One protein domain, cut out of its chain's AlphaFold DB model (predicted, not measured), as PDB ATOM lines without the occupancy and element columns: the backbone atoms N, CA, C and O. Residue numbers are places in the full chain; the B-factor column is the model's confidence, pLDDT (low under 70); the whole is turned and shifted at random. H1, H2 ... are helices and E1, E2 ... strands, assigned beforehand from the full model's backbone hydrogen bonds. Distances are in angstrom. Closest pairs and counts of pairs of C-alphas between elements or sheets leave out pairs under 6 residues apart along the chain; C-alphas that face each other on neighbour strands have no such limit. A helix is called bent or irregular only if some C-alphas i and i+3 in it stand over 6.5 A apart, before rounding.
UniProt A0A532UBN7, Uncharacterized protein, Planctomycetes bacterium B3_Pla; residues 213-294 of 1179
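This is residues 213 to 294 of the 1179 residues of an uncharacterized protein of Planctomycetes bacterium B3_Pla (UniProt A0A532UBN7). A two-stranded antiparallel hairpin, E1 and E2, projects from one end of a body of four crossed helices, with H2 in the middle. The printed part has 82 residues, mostly helix, in the order H1, H2, E1, E2, H3, H4. It is only just compact, close to loose, with a radius of gyration of the C-alphas of 13.9 A, and spans 46 by 25 by 21 A.

Look first at E1, residues 243 to 247, and E2, residues 253 to 257, where N 244 and O 256 are within hydrogen-bond range at 2.8 A. H2, residues 233 to 242, and H1, residues 213 to 224, form a helical hairpin; H1 touches H2 with residues 214 to 219 alone, the closest C-alphas, of Cys 215 and Ser 235, being 5.9 A apart, at a steep tilt of 39 degrees, opposite ways. H3, residues 263 to 276, touches residues 214 to 218 of H1 alone, the closest C-alphas being those of Val 218 and Cys 270, 6.9 A. H4, residues 286 to 292, only just touches residues 273 to 276 of H3, with 3 pairs of C-alphas within 8 A, the closest Leu 273 and Phe 292, 6.6 A. Every O i to N i+4 pair is within hydrogen-bond range in H2, H3 and H4, and 4 of 8 in H1.

Find C-alpha 213 at (83.983, -14.302, 54.778); from there H1 runs 18.6 A, only just irregular, with C-alphas 218 and 221 6.8 A apart. H2 runs 14.2 A, E1 12.1 A, E2 12.9 A and H3 20.1 A; H4, 10.0 A, ends at C-alpha 292, (84.951, 6.929, 62.733).

The C-alphas farthest apart, of Asn 224 and Thr 250, are 47.2 A apart. The printed part has no cut and no long link. Look for pLDDT under 70 at residues 244 to 258 and 292 to 293.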
ATOM      1  N   ALA A 213      83.130 -13.847  53.690       89.88
ATOM      2  CA  ALA A 213      83.983 -14.302  54.778       89.88
ATOM      3  C   ALA A 213      84.444 -13.132  55.666       89.88
ATOM      4  O   ALA A 213      84.404 -13.226  56.895       89.88
ATOM      5  N   ALA A 214      84.800 -11.997  55.058       90.06
ATOM      6  CA  ALA A 214      85.116 -10.767  55.773       90.06
ATOM      7  C   ALA A 214      83.899 -10.221  56.544       90.06
ATOM      8  O   ALA A 214      84.049  -9.875  57.712       90.06
ATOM      9  N   CYS A 215      82.688 -10.218  55.967       91.12
ATOM     10  CA  CYS A 215      81.470  -9.795  56.681       91.12
ATOM     11  C   CYS A 215      81.211 -10.663  57.926       91.12
ATOM     12  O   CYS A 215      80.954 -10.135  59.007       91.12
ATOM     13  N   LEU A 216      81.368 -11.986  57.813       91.38
ATOM     14  CA  LEU A 216      81.255 -12.902  58.956       91.38
ATOM     15  C   LEU A 216      82.326 -12.648  60.029       91.38
ATOM     16  O   LEU A 216      82.034 -12.785  61.217       91.38
ATOM     17  N   ALA A 217      83.538 -12.248  59.638       91.19
ATOM     18  CA  ALA A 217      84.606 -11.853  60.559       91.19
ATOM     19  C   ALA A 217      84.387 -10.468  61.213       91.19
ATOM     20  O   ALA A 217      84.909 -10.233  62.303       91.19
ATOM     21  N   VAL A 218      83.586  -9.582  60.606       90.31
ATOM     22  CA  VAL A 218      83.117  -8.321  61.217       90.31
ATOM     23  C   VAL A 218      81.995  -8.582  62.224       90.31
ATOM     24  O   VAL A 218      82.082  -8.153  63.372       90.31
ATOM     25  N   GLU A 219      80.933  -9.279  61.815       91.00
ATOM     26  CA  GLU A 219      79.700  -9.414  62.606       91.00
ATOM     27  C   GLU A 219      79.763 -10.531  63.656       91.00
ATOM     28  O   GLU A 219      79.206 -10.402  64.748       91.00
ATOM     29  N   GLY A 220      80.434 -11.642  63.337       89.50
ATOM     30  CA  GLY A 220      80.524 -12.834  64.183       89.50
ATOM     31  C   GLY A 220      80.996 -12.561  65.616       89.50
ATOM     32  O   GLY A 220      80.310 -12.990  66.549       89.50
ATOM     33  N   PRO A 221      82.097 -11.812  65.832       91.25
ATOM     34  CA  PRO A 221      82.610 -11.521  67.171       91.25
ATOM     35  C   PRO A 221      81.637 -10.753  68.075       91.25
ATOM     36  O   PRO A 221      81.681 -10.908  69.296       91.25
ATOM     37  N   LEU A 222      80.724  -9.961  67.499       88.38
ATOM     38  CA  LEU A 222      79.746  -9.187  68.267       88.38
ATOM     39  C   LEU A 222      78.588 -10.027  68.817       88.38
ATOM     40  O   LEU A 222      77.898  -9.563  69.724       88.38
ATOM     41  N   ARG A 223      78.392 -11.267  68.344       85.50
ATOM     42  CA  ARG A 223      77.277 -12.151  68.755       85.50
ATOM     43  C   ARG A 223      77.226 -12.447  70.259       85.50
ATOM     44  O   ARG A 223      76.161 -12.768  70.772       85.50
ATOM     45  N   ASN A 224      78.357 -12.320  70.954       78.12
ATOM     46  CA  ASN A 224      78.475 -12.503  72.405       78.12
ATOM     47  C   ASN A 224      78.372 -11.176  73.193       78.12
ATOM     48  O   ASN A 224      78.614 -11.145  74.398       78.12
ATOM     49  N   THR A 225      78.035 -10.070  72.522       82.75
ATOM     50  CA  THR A 225      77.923  -8.718  73.093       82.75
ATOM     51  C   THR A 225      76.473  -8.211  73.054       82.75
ATOM     52  O   THR A 225      75.572  -8.888  72.567       82.75
ATOM     53  N   LYS A 226      76.231  -6.991  73.556       82.75
ATOM     54  CA  LYS A 226      74.949  -6.273  73.390       82.75
ATOM     55  C   LYS A 226      74.940  -5.326  72.178       82.75
ATOM     56  O   LYS A 226      74.091  -4.440  72.113       82.75
ATOM     57  N   CYS A 227      75.906  -5.471  71.275       84.94
ATOM     58  CA  CYS A 227      76.101  -4.617  70.113       84.94
ATOM     59  C   CYS A 227      75.949  -5.429  68.818       84.94
ATOM     60  O   CYS A 227      76.299  -6.607  68.776       84.94
ATOM     61  N   SER A 228      75.439  -4.811  67.757       88.50
ATOM     62  CA  SER A 228      75.308  -5.413  66.425       88.50
ATOM     63  C   SER A 228      75.503  -4.367  65.331       88.50
ATOM     64  O   SER A 228      75.334  -3.175  65.577       88.50
ATOM     65  N   PHE A 229      75.802  -4.781  64.101       88.25
ATOM     66  CA  PHE A 229      75.731  -3.872  62.952       88.25
ATOM     67  C   PHE A 229      74.281  -3.677  62.492       88.25
ATOM     68  O   PHE A 229      73.457  -4.589  62.570       88.25
ATOM     69  N   GLU A 230      73.973  -2.477  62.009       90.94
ATOM     70  CA  GLU A 230      72.796  -2.212  61.179       90.94
ATOM     71  C   GLU A 230      72.935  -2.936  59.822       90.94
ATOM     72  O   GLU A 230      74.044  -3.150  59.322       90.94
ATOM     73  N   VAL A 231      71.808  -3.338  59.224       87.06
ATOM     74  CA  VAL A 231      71.783  -4.184  58.019       87.06
ATOM     75  C   VAL A 231      72.574  -3.539  56.875       87.06
ATOM     76  O   VAL A 231      72.281  -2.428  56.440       87.06
ATOM     77  N   GLY A 232      73.586  -4.254  56.376       83.12
ATOM     78  CA  GLY A 232      74.461  -3.796  55.294       83.12
ATOM     79  C   GLY A 232      75.600  -2.859  55.719       83.12
ATOM     80  O   GLY A 232      76.473  -2.582  54.897       83.12
ATOM     81  N   VAL A 233      75.670  -2.411  56.979       87.19
ATOM     82  CA  VAL A 233      76.758  -1.536  57.462       87.19
ATOM     83  C   VAL A 233      78.085  -2.294  57.555       87.19
ATOM     84  O   VAL A 233      79.107  -1.775  57.110       87.19
ATOM     85  N   ALA A 234      78.078  -3.552  58.006       86.94
ATOM     86  CA  ALA A 234      79.262  -4.414  57.935       86.94
ATOM     87  C   ALA A 234      79.715  -4.646  56.480       86.94
ATOM     88  O   ALA A 234      80.903  -4.557  56.175       86.94
ATOM     89  N   SER A 235      78.777  -4.854  55.549       87.75
ATOM     90  CA  SER A 235      79.080  -4.998  54.119       87.75
ATOM     91  C   SER A 235      79.627  -3.710  53.491       87.75
ATOM     92  O   SER A 235      80.468  -3.779  52.599       87.75
ATOM     93  N   LYS A 236      79.189  -2.535  53.959       85.44
ATOM     94  CA  LYS A 236      79.730  -1.226  53.560       85.44
ATOM     95  C   LYS A 236      81.181  -1.069  54.021       85.44
ATOM     96  O   LYS A 236      82.028  -0.742  53.194       85.44
ATOM     97  N   LEU A 237      81.475  -1.402  55.281       85.56
ATOM     98  CA  LEU A 237      82.841  -1.438  55.814       85.56
ATOM     99  C   LEU A 237      83.730  -2.408  55.022       85.56
ATOM    100  O   LEU A 237      84.831  -2.049  54.620       85.56
ATOM    101  N   VAL A 238      83.241  -3.616  54.725       87.81
ATOM    102  CA  VAL A 238      83.981  -4.595  53.912       87.81
ATOM    103  C   VAL A 238      84.243  -4.082  52.494       87.81
ATOM    104  O   VAL A 238      85.356  -4.249  52.009       87.81
ATOM    105  N   ARG A 239      83.297  -3.389  51.845       83.19
ATOM    106  CA  ARG A 239      83.551  -2.733  50.544       83.19
ATOM    107  C   ARG A 239      84.640  -1.660  50.642       83.19
ATOM    108  O   ARG A 239      85.531  -1.649  49.805       83.19
ATOM    109  N   GLN A 240      84.638  -0.828  51.686       77.81
ATOM    110  CA  GLN A 240      85.714   0.152  51.915       77.81
ATOM    111  C   GLN A 240      87.084  -0.517  52.142       77.81
ATOM    112  O   GLN A 240      88.104   0.037  51.752       77.81
ATOM    113  N   LEU A 241      87.122  -1.716  52.731       78.94
ATOM    114  CA  LEU A 241      88.355  -2.494  52.908       78.94
ATOM    115  C   LEU A 241      88.821  -3.201  51.621       78.94
ATOM    116  O   LEU A 241      90.024  -3.410  51.465       78.94
ATOM    117  N   LEU A 242      87.891  -3.549  50.723       80.38
ATOM    118  CA  LEU A 242      88.172  -4.077  49.380       80.38
ATOM    119  C   LEU A 242      88.652  -2.983  48.413       80.38
ATOM    120  O   LEU A 242      89.396  -3.295  47.488       80.38
ATOM    121  N   ASN A 243      88.265  -1.718  48.614       70.25
ATOM    122  CA  ASN A 243      88.773  -0.604  47.814       70.25
ATOM    123  C   ASN A 243      90.294  -0.449  48.012       70.25
ATOM    124  O   ASN A 243      90.798  -0.076  49.077       70.25
ATOM    125  N   ILE A 244      91.032  -0.724  46.942       58.59
ATOM    126  CA  ILE A 244      92.456  -0.453  46.796       58.59
ATOM    127  C   ILE A 244      92.566   0.901  46.098       58.59
ATOM    128  O   ILE A 244      92.070   1.079  44.985       58.59
ATOM    129  N   ARG A 245      93.228   1.869  46.738       52.72
ATOM    130  CA  ARG A 245      93.625   3.111  46.066       52.72
ATOM    131  C   ARG A 245      94.819   2.812  45.177       52.72
ATOM    132  O   ARG A 245      95.954   2.819  45.642       52.72
ATOM    133  N   ILE A 246      94.547   2.543  43.907       47.69
ATOM    134  CA  ILE A 246      95.578   2.522  42.880       47.69
ATOM    135  C   ILE A 246      95.884   3.985  42.569       47.69
ATOM    136  O   ILE A 246      95.031   4.726  42.071       47.69
ATOM    137  N   GLU A 247      97.091   4.429  42.909       36.94
ATOM    138  CA  GLU A 247      97.555   5.745  42.485       36.94
ATOM    139  C   GLU A 247      97.784   5.693  40.977       36.94
ATOM    140  O   GLU A 247      98.751   5.122  40.478       36.94
ATOM    141  N   SER A 248      96.796   6.188  40.237       32.03
ATOM    142  CA  SER A 248      96.775   6.057  38.789       32.03
ATOM    143  C   SER A 248      97.750   7.047  38.163       32.03
ATOM    144  O   SER A 248      98.084   8.077  38.753       32.03
ATOM    145  N   VAL A 249      98.179   6.770  36.933       38.50
ATOM    146  CA  VAL A 249      99.292   7.474  36.274       38.50
ATOM    147  C   VAL A 249      98.937   8.886  35.748       38.50
ATOM    148  O   VAL A 249      99.373   9.317  34.693       38.50
ATOM    149  N   THR A 250      98.117   9.621  36.496       34.72
ATOM    150  CA  THR A 250      97.969  11.094  36.472       34.72
ATOM    151  C   THR A 250      98.170  11.704  37.870       34.72
ATOM    152  O   THR A 250      97.906  12.887  38.060       34.72
ATOM    153  N   ARG A 251      98.595  10.904  38.866       38.66
ATOM    154  CA  ARG A 251      98.512  11.178  40.320       38.66
ATOM    155  C   ARG A 251      97.086  11.336  40.870       38.66
ATOM    156  O   ARG A 251      96.904  11.655  42.043       38.66
ATOM    157  N   GLU A 252      96.057  11.035  40.078       35.06
ATOM    158  CA  GLU A 252      94.705  10.827  40.601       35.06
ATOM    159  C   GLU A 252      94.638   9.476  41.327       35.06
ATOM    160  O   GLU A 252      94.901   8.427  40.730       35.06
ATOM    161  N   LYS A 253      94.254   9.478  42.605       42.62
ATOM    162  CA  LYS A 253      94.036   8.246  43.377       42.62
ATOM    163  C   LYS A 253      92.684   7.643  42.975       42.62
ATOM    164  O   LYS A 253      91.641   8.215  43.284       42.62
ATOM    165  N   VAL A 254      92.704   6.511  42.269       47.69
ATOM    166  CA  VAL A 254      91.504   5.803  41.795       47.69
ATOM    167  C   VAL A 254      91.227   4.628  42.729       47.69
ATOM    168  O   VAL A 254      92.109   3.810  42.986       47.69
ATOM    169  N   GLU A 255      90.008   4.539  43.255       55.78
ATOM    170  CA  GLU A 255      89.585   3.402  44.076       55.78
ATOM    171  C   GLU A 255      89.065   2.268  43.189       55.78
ATOM    172  O   GLU A 255      87.994   2.372  42.593       55.78
ATOM    173  N   VAL A 256      89.834   1.179  43.126       55.28
ATOM    174  CA  VAL A 256      89.481  -0.067  42.436       55.28
ATOM    175  C   VAL A 256      89.127  -1.117  43.486       55.28
ATOM    176  O   VAL A 256      89.859  -1.306  44.458       55.28
ATOM    177  N   ALA A 257      87.997  -1.802  43.325       62.53
ATOM    178  CA  ALA A 257      87.568  -2.836  44.264       62.53
ATOM    179  C   ALA A 257      88.340  -4.145  44.020       62.53
ATOM    180  O   ALA A 257      88.084  -4.854  43.049       62.53
ATOM    181  N   GLY A 258      89.275  -4.478  44.913       66.75
ATOM    182  CA  GLY A 258      89.965  -5.768  44.914       66.75
ATOM    183  C   GLY A 258      89.048  -6.929  45.325       66.75
ATOM    184  O   GLY A 258      87.988  -6.728  45.911       66.75
ATOM    185  N   GLU A 259      89.464  -8.170  45.048       75.12
ATOM    186  CA  GLU A 259      88.660  -9.379  45.330       75.12
ATOM    187  C   GLU A 259      88.709  -9.823  46.814       75.12
ATOM    188  O   GLU A 259      87.775 -10.463  47.310       75.12
ATOM    189  N   PHE A 260      89.773  -9.471  47.553       81.44
ATOM    190  CA  PHE A 260      90.038 -10.000  48.897       81.44
ATOM    191  C   PHE A 260      90.422  -8.933  49.932       81.44
ATOM    192  O   PHE A 260      91.216  -8.037  49.658       81.44
ATOM    193  N   VAL A 261      89.949  -9.117  51.168       81.00
ATOM    194  CA  VAL A 261      90.345  -8.361  52.363       81.00
ATOM    195  C   VAL A 261      91.515  -9.047  53.080       81.00
ATOM    196  O   VAL A 261      91.568 -10.276  53.215       81.00
ATOM    197  N   GLU A 262      92.440  -8.246  53.606       75.94
ATOM    198  CA  GLU A 262      93.533  -8.714  54.460       75.94
ATOM    199  C   GLU A 262      93.052  -8.930  55.911       75.94
ATOM    200  O   GLU A 262      92.539  -7.992  56.530       75.94
ATOM    201  N   PRO A 263      93.235 -10.126  56.515       82.69
ATOM    202  CA  PRO A 263      92.756 -10.404  57.875       82.69
ATOM    203  C   PRO A 263      93.300  -9.449  58.951       82.69
ATOM    204  O   PRO A 263      92.587  -9.121  59.897       82.69
ATOM    205  N   VAL A 264      94.550  -8.994  58.803       78.06
ATOM    206  CA  VAL A 264      95.204  -8.069  59.746       78.06
ATOM    207  C   VAL A 264      94.582  -6.673  59.654       78.06
ATOM    208  O   VAL A 264      94.166  -6.126  60.674       78.06
ATOM    209  N   GLN A 265      94.436  -6.134  58.438       78.69
ATOM    210  CA  GLN A 265      93.762  -4.857  58.171       78.69
ATOM    211  C   GLN A 265      92.338  -4.861  58.752       78.69
ATOM    212  O   GLN A 265      91.960  -3.943  59.480       78.69
ATOM    213  N   LEU A 266      91.580  -5.934  58.498       86.00
ATOM    214  CA  LEU A 266      90.224  -6.118  59.014       86.00
ATOM    215  C   LEU A 266      90.173  -6.046  60.548       86.00
ATOM    216  O   LEU A 266      89.330  -5.339  61.099       86.00
ATOM    217  N   GLN A 267      91.084  -6.735  61.245       86.44
ATOM    218  CA  GLN A 267      91.125  -6.723  62.709       86.44
ATOM    219  C   GLN A 267      91.548  -5.374  63.297       86.44
ATOM    220  O   GLN A 267      90.951  -4.960  64.289       86.44
ATOM    221  N   VAL A 268      92.524  -4.669  62.707       81.62
ATOM    222  CA  VAL A 268      92.930  -3.335  63.196       81.62
ATOM    223  C   VAL A 268      91.775  -2.344  63.060       81.62
ATOM    224  O   VAL A 268      91.462  -1.638  64.017       81.62
ATOM    225  N   VAL A 269      91.095  -2.325  61.911       83.12
ATOM    226  CA  VAL A 269      89.976  -1.405  61.666       83.12
ATOM    227  C   VAL A 269      88.786  -1.725  62.576       83.12
ATOM    228  O   VAL A 269      88.256  -0.816  63.211       83.12
ATOM    229  N   CYS A 270      88.413  -3.001  62.742       86.62
ATOM    230  CA  CYS A 270      87.316  -3.384  63.641       86.62
ATOM    231  C   CYS A 270      87.641  -3.130  65.125       86.62
ATOM    232  O   CYS A 270      86.782  -2.654  65.868       86.62
ATOM    233  N   GLN A 271      88.878  -3.387  65.567       86.50
ATOM    234  CA  GLN A 271      89.321  -3.069  66.929       86.50
ATOM    235  C   GLN A 271      89.327  -1.559  67.180       86.50
ATOM    236  O   GLN A 271      88.840  -1.107  68.214       86.50
ATOM    237  N   SER A 272      89.857  -0.778  66.237       81.62
ATOM    238  CA  SER A 272      89.909   0.681  66.329       81.62
ATOM    239  C   SER A 272      88.497   1.285  66.356       81.62
ATOM    240  O   SER A 272      88.229   2.141  67.198       81.62
ATOM    241  N   LEU A 273      87.570   0.761  65.538       83.75
ATOM    242  CA  LEU A 273      86.146   1.115  65.562       83.75
ATOM    243  C   LEU A 273      85.533   0.824  66.933       83.75
ATOM    244  O   LEU A 273      84.953   1.718  67.540       83.75
ATOM    245  N   TRP A 274      85.710  -0.395  67.452       85.88
ATOM    246  CA  TRP A 274      85.172  -0.802  68.753       85.88
ATOM    247  C   TRP A 274      85.661   0.081  69.908       85.88
ATOM    248  O   TRP A 274      84.859   0.492  70.741       85.88
ATOM    249  N   LEU A 275      86.955   0.415  69.937       81.31
ATOM    250  CA  LEU A 275      87.548   1.275  70.970       81.31
ATOM    251  C   LEU A 275      87.061   2.733  70.907       81.31
ATOM    252  O   LEU A 275      87.093   3.421  71.926       81.31
ATOM    253  N   ASN A 276      86.602   3.195  69.740       79.00
ATOM    254  CA  ASN A 276      86.092   4.552  69.536       79.00
ATOM    255  C   ASN A 276      84.548   4.645  69.631       79.00
ATOM    256  O   ASN A 276      83.998   5.746  69.540       79.00
ATOM    257  N   LEU A 277      83.823   3.534  69.830       82.50
ATOM    258  CA  LEU A 277      82.366   3.557  70.022       82.50
ATOM    259  C   LEU A 277      81.983   4.143  71.397       82.50
ATOM    260  O   LEU A 277      82.522   3.725  72.424       82.50
ATOM    261  N   PRO A 278      80.984   5.044  71.476       79.00
ATOM    262  CA  PRO A 278      80.426   5.468  72.757       79.00
ATOM    263  C   PRO A 278      79.833   4.284  73.538       79.00
ATOM    264  O   PRO A 278      79.022   3.529  73.006       79.00
ATOM    265  N   TRP A 279      80.139   4.190  74.836       72.81
ATOM    266  CA  TRP A 279      79.795   3.079  75.752       72.81
ATOM    267  C   TRP A 279      78.298   2.714  75.905       72.81
ATOM    268  O   TRP A 279      77.952   1.800  76.652       72.81
ATOM    269  N   LYS A 280      77.388   3.426  75.227       76.81
ATOM    270  CA  LYS A 280      75.944   3.135  75.175       76.81
ATOM    271  C   LYS A 280      75.463   2.584  73.825       76.81
ATOM    272  O   LYS A 280      74.270   2.321  73.692       76.81
ATOM    273  N   VAL A 281      76.332   2.450  72.822       82.75
ATOM    274  CA  VAL A 281      75.933   1.988  71.485       82.75
ATOM    275  C   VAL A 281      75.599   0.496  71.505       82.75
ATOM    276  O   VAL A 281      76.439  -0.340  71.824       82.75
ATOM    277  N   THR A 282      74.365   0.172  71.119       84.31
ATOM    278  CA  THR A 282      73.891  -1.199  70.865       84.31
ATOM    279  C   THR A 282      73.758  -1.520  69.373       84.31
ATOM    280  O   THR A 282      73.641  -2.687  69.015       84.31
ATOM    281  N   VAL A 283      73.789  -0.513  68.491       87.62
ATOM    282  CA  VAL A 283      73.735  -0.691  67.030       87.62
ATOM    283  C   VAL A 283      74.765   0.212  66.343       87.62
ATOM    284  O   VAL A 283      74.744   1.435  66.495       87.62
ATOM    285  N   ILE A 284      75.664  -0.387  65.565       85.94
ATOM    286  CA  ILE A 284      76.648   0.310  64.733       85.94
ATOM    287  C   ILE A 284      75.978   0.668  63.403       85.94
ATOM    288  O   ILE A 284      75.715  -0.213  62.584       85.94
ATOM    289  N   THR A 285      75.682   1.952  63.212       87.94
ATOM    290  CA  THR A 285      74.976   2.492  62.042       87.94
ATOM    291  C   THR A 285      75.937   3.052  60.993       87.94
ATOM    292  O   THR A 285      77.135   3.219  61.250       87.94
ATOM    293  N   SER A 286      75.417   3.411  59.814       82.00
ATOM    294  CA  SER A 286      76.204   4.139  58.798       82.00
ATOM    295  C   SER A 286      76.843   5.434  59.327       82.00
ATOM    296  O   SER A 286      77.966   5.750  58.929       82.00
ATOM    297  N   ASP A 287      76.177   6.147  60.240       82.25
ATOM    298  CA  ASP A 287      76.691   7.361  60.889       82.25
ATOM    299  C   ASP A 287      77.907   7.081  61.778       82.25
ATOM    300  O   ASP A 287      78.801   7.920  61.886       82.25
ATOM    301  N   HIS A 288      77.944   5.919  62.439       81.81
ATOM    302  CA  HIS A 288      79.082   5.525  63.270       81.81
ATOM    303  C   HIS A 288      80.312   5.225  62.407       81.81
ATOM    304  O   HIS A 288      81.403   5.635  62.788       81.81
ATOM    305  N   LEU A 289      80.149   4.629  61.217       75.94
ATOM    306  CA  LEU A 289      81.250   4.518  60.250       75.94
ATOM    307  C   LEU A 289      81.699   5.894  59.730       75.94
ATOM    308  O   LEU A 289      82.891   6.176  59.727       75.94
ATOM    309  N   GLN A 290      80.772   6.780  59.343       72.94
ATOM    310  CA  GLN A 290      81.137   8.113  58.832       72.94
ATOM    311  C   GLN A 290      81.853   8.998  59.865       72.94
ATOM    312  O   GLN A 290      82.693   9.805  59.483       72.94
ATOM    313  N   LYS A 291      81.540   8.853  61.158       70.31
ATOM    314  CA  LYS A 291      82.210   9.578  62.257       70.31
ATOM    315  C   LYS A 291      83.516   8.931  62.719       70.31
ATOM    316  O   LYS A 291      84.263   9.569  63.452       70.31
ATOM    317  N   PHE A 292      83.750   7.672  62.358       65.50
ATOM    318  CA  PHE A 292      84.951   6.929  62.733       65.50
ATOM    319  C   PHE A 292      86.120   7.150  61.757       65.50
ATOM    320  O   PHE A 292      87.268   6.921  62.132       65.50
ATOM    321  N   GLY A 293      85.827   7.631  60.547       58.34
ATOM    322  CA  GLY A 293      86.832   8.005  59.558       58.34
ATOM    323  C   GLY A 293      87.032   6.971  58.455       58.34
ATOM    324  O   GLY A 293      86.301   5.983  58.331       58.34
ATOM    325  N   ASP A 294      88.031   7.234  57.620       70.31
ATOM    326  CA  ASP A 294      88.466   6.312  56.572       70.31
ATOM    327  C   ASP A 294      89.281   5.137  57.156       70.31
ATOM    328  O   ASP A 294      89.811   5.207  58.266       70.31
TER     329      ASP A 294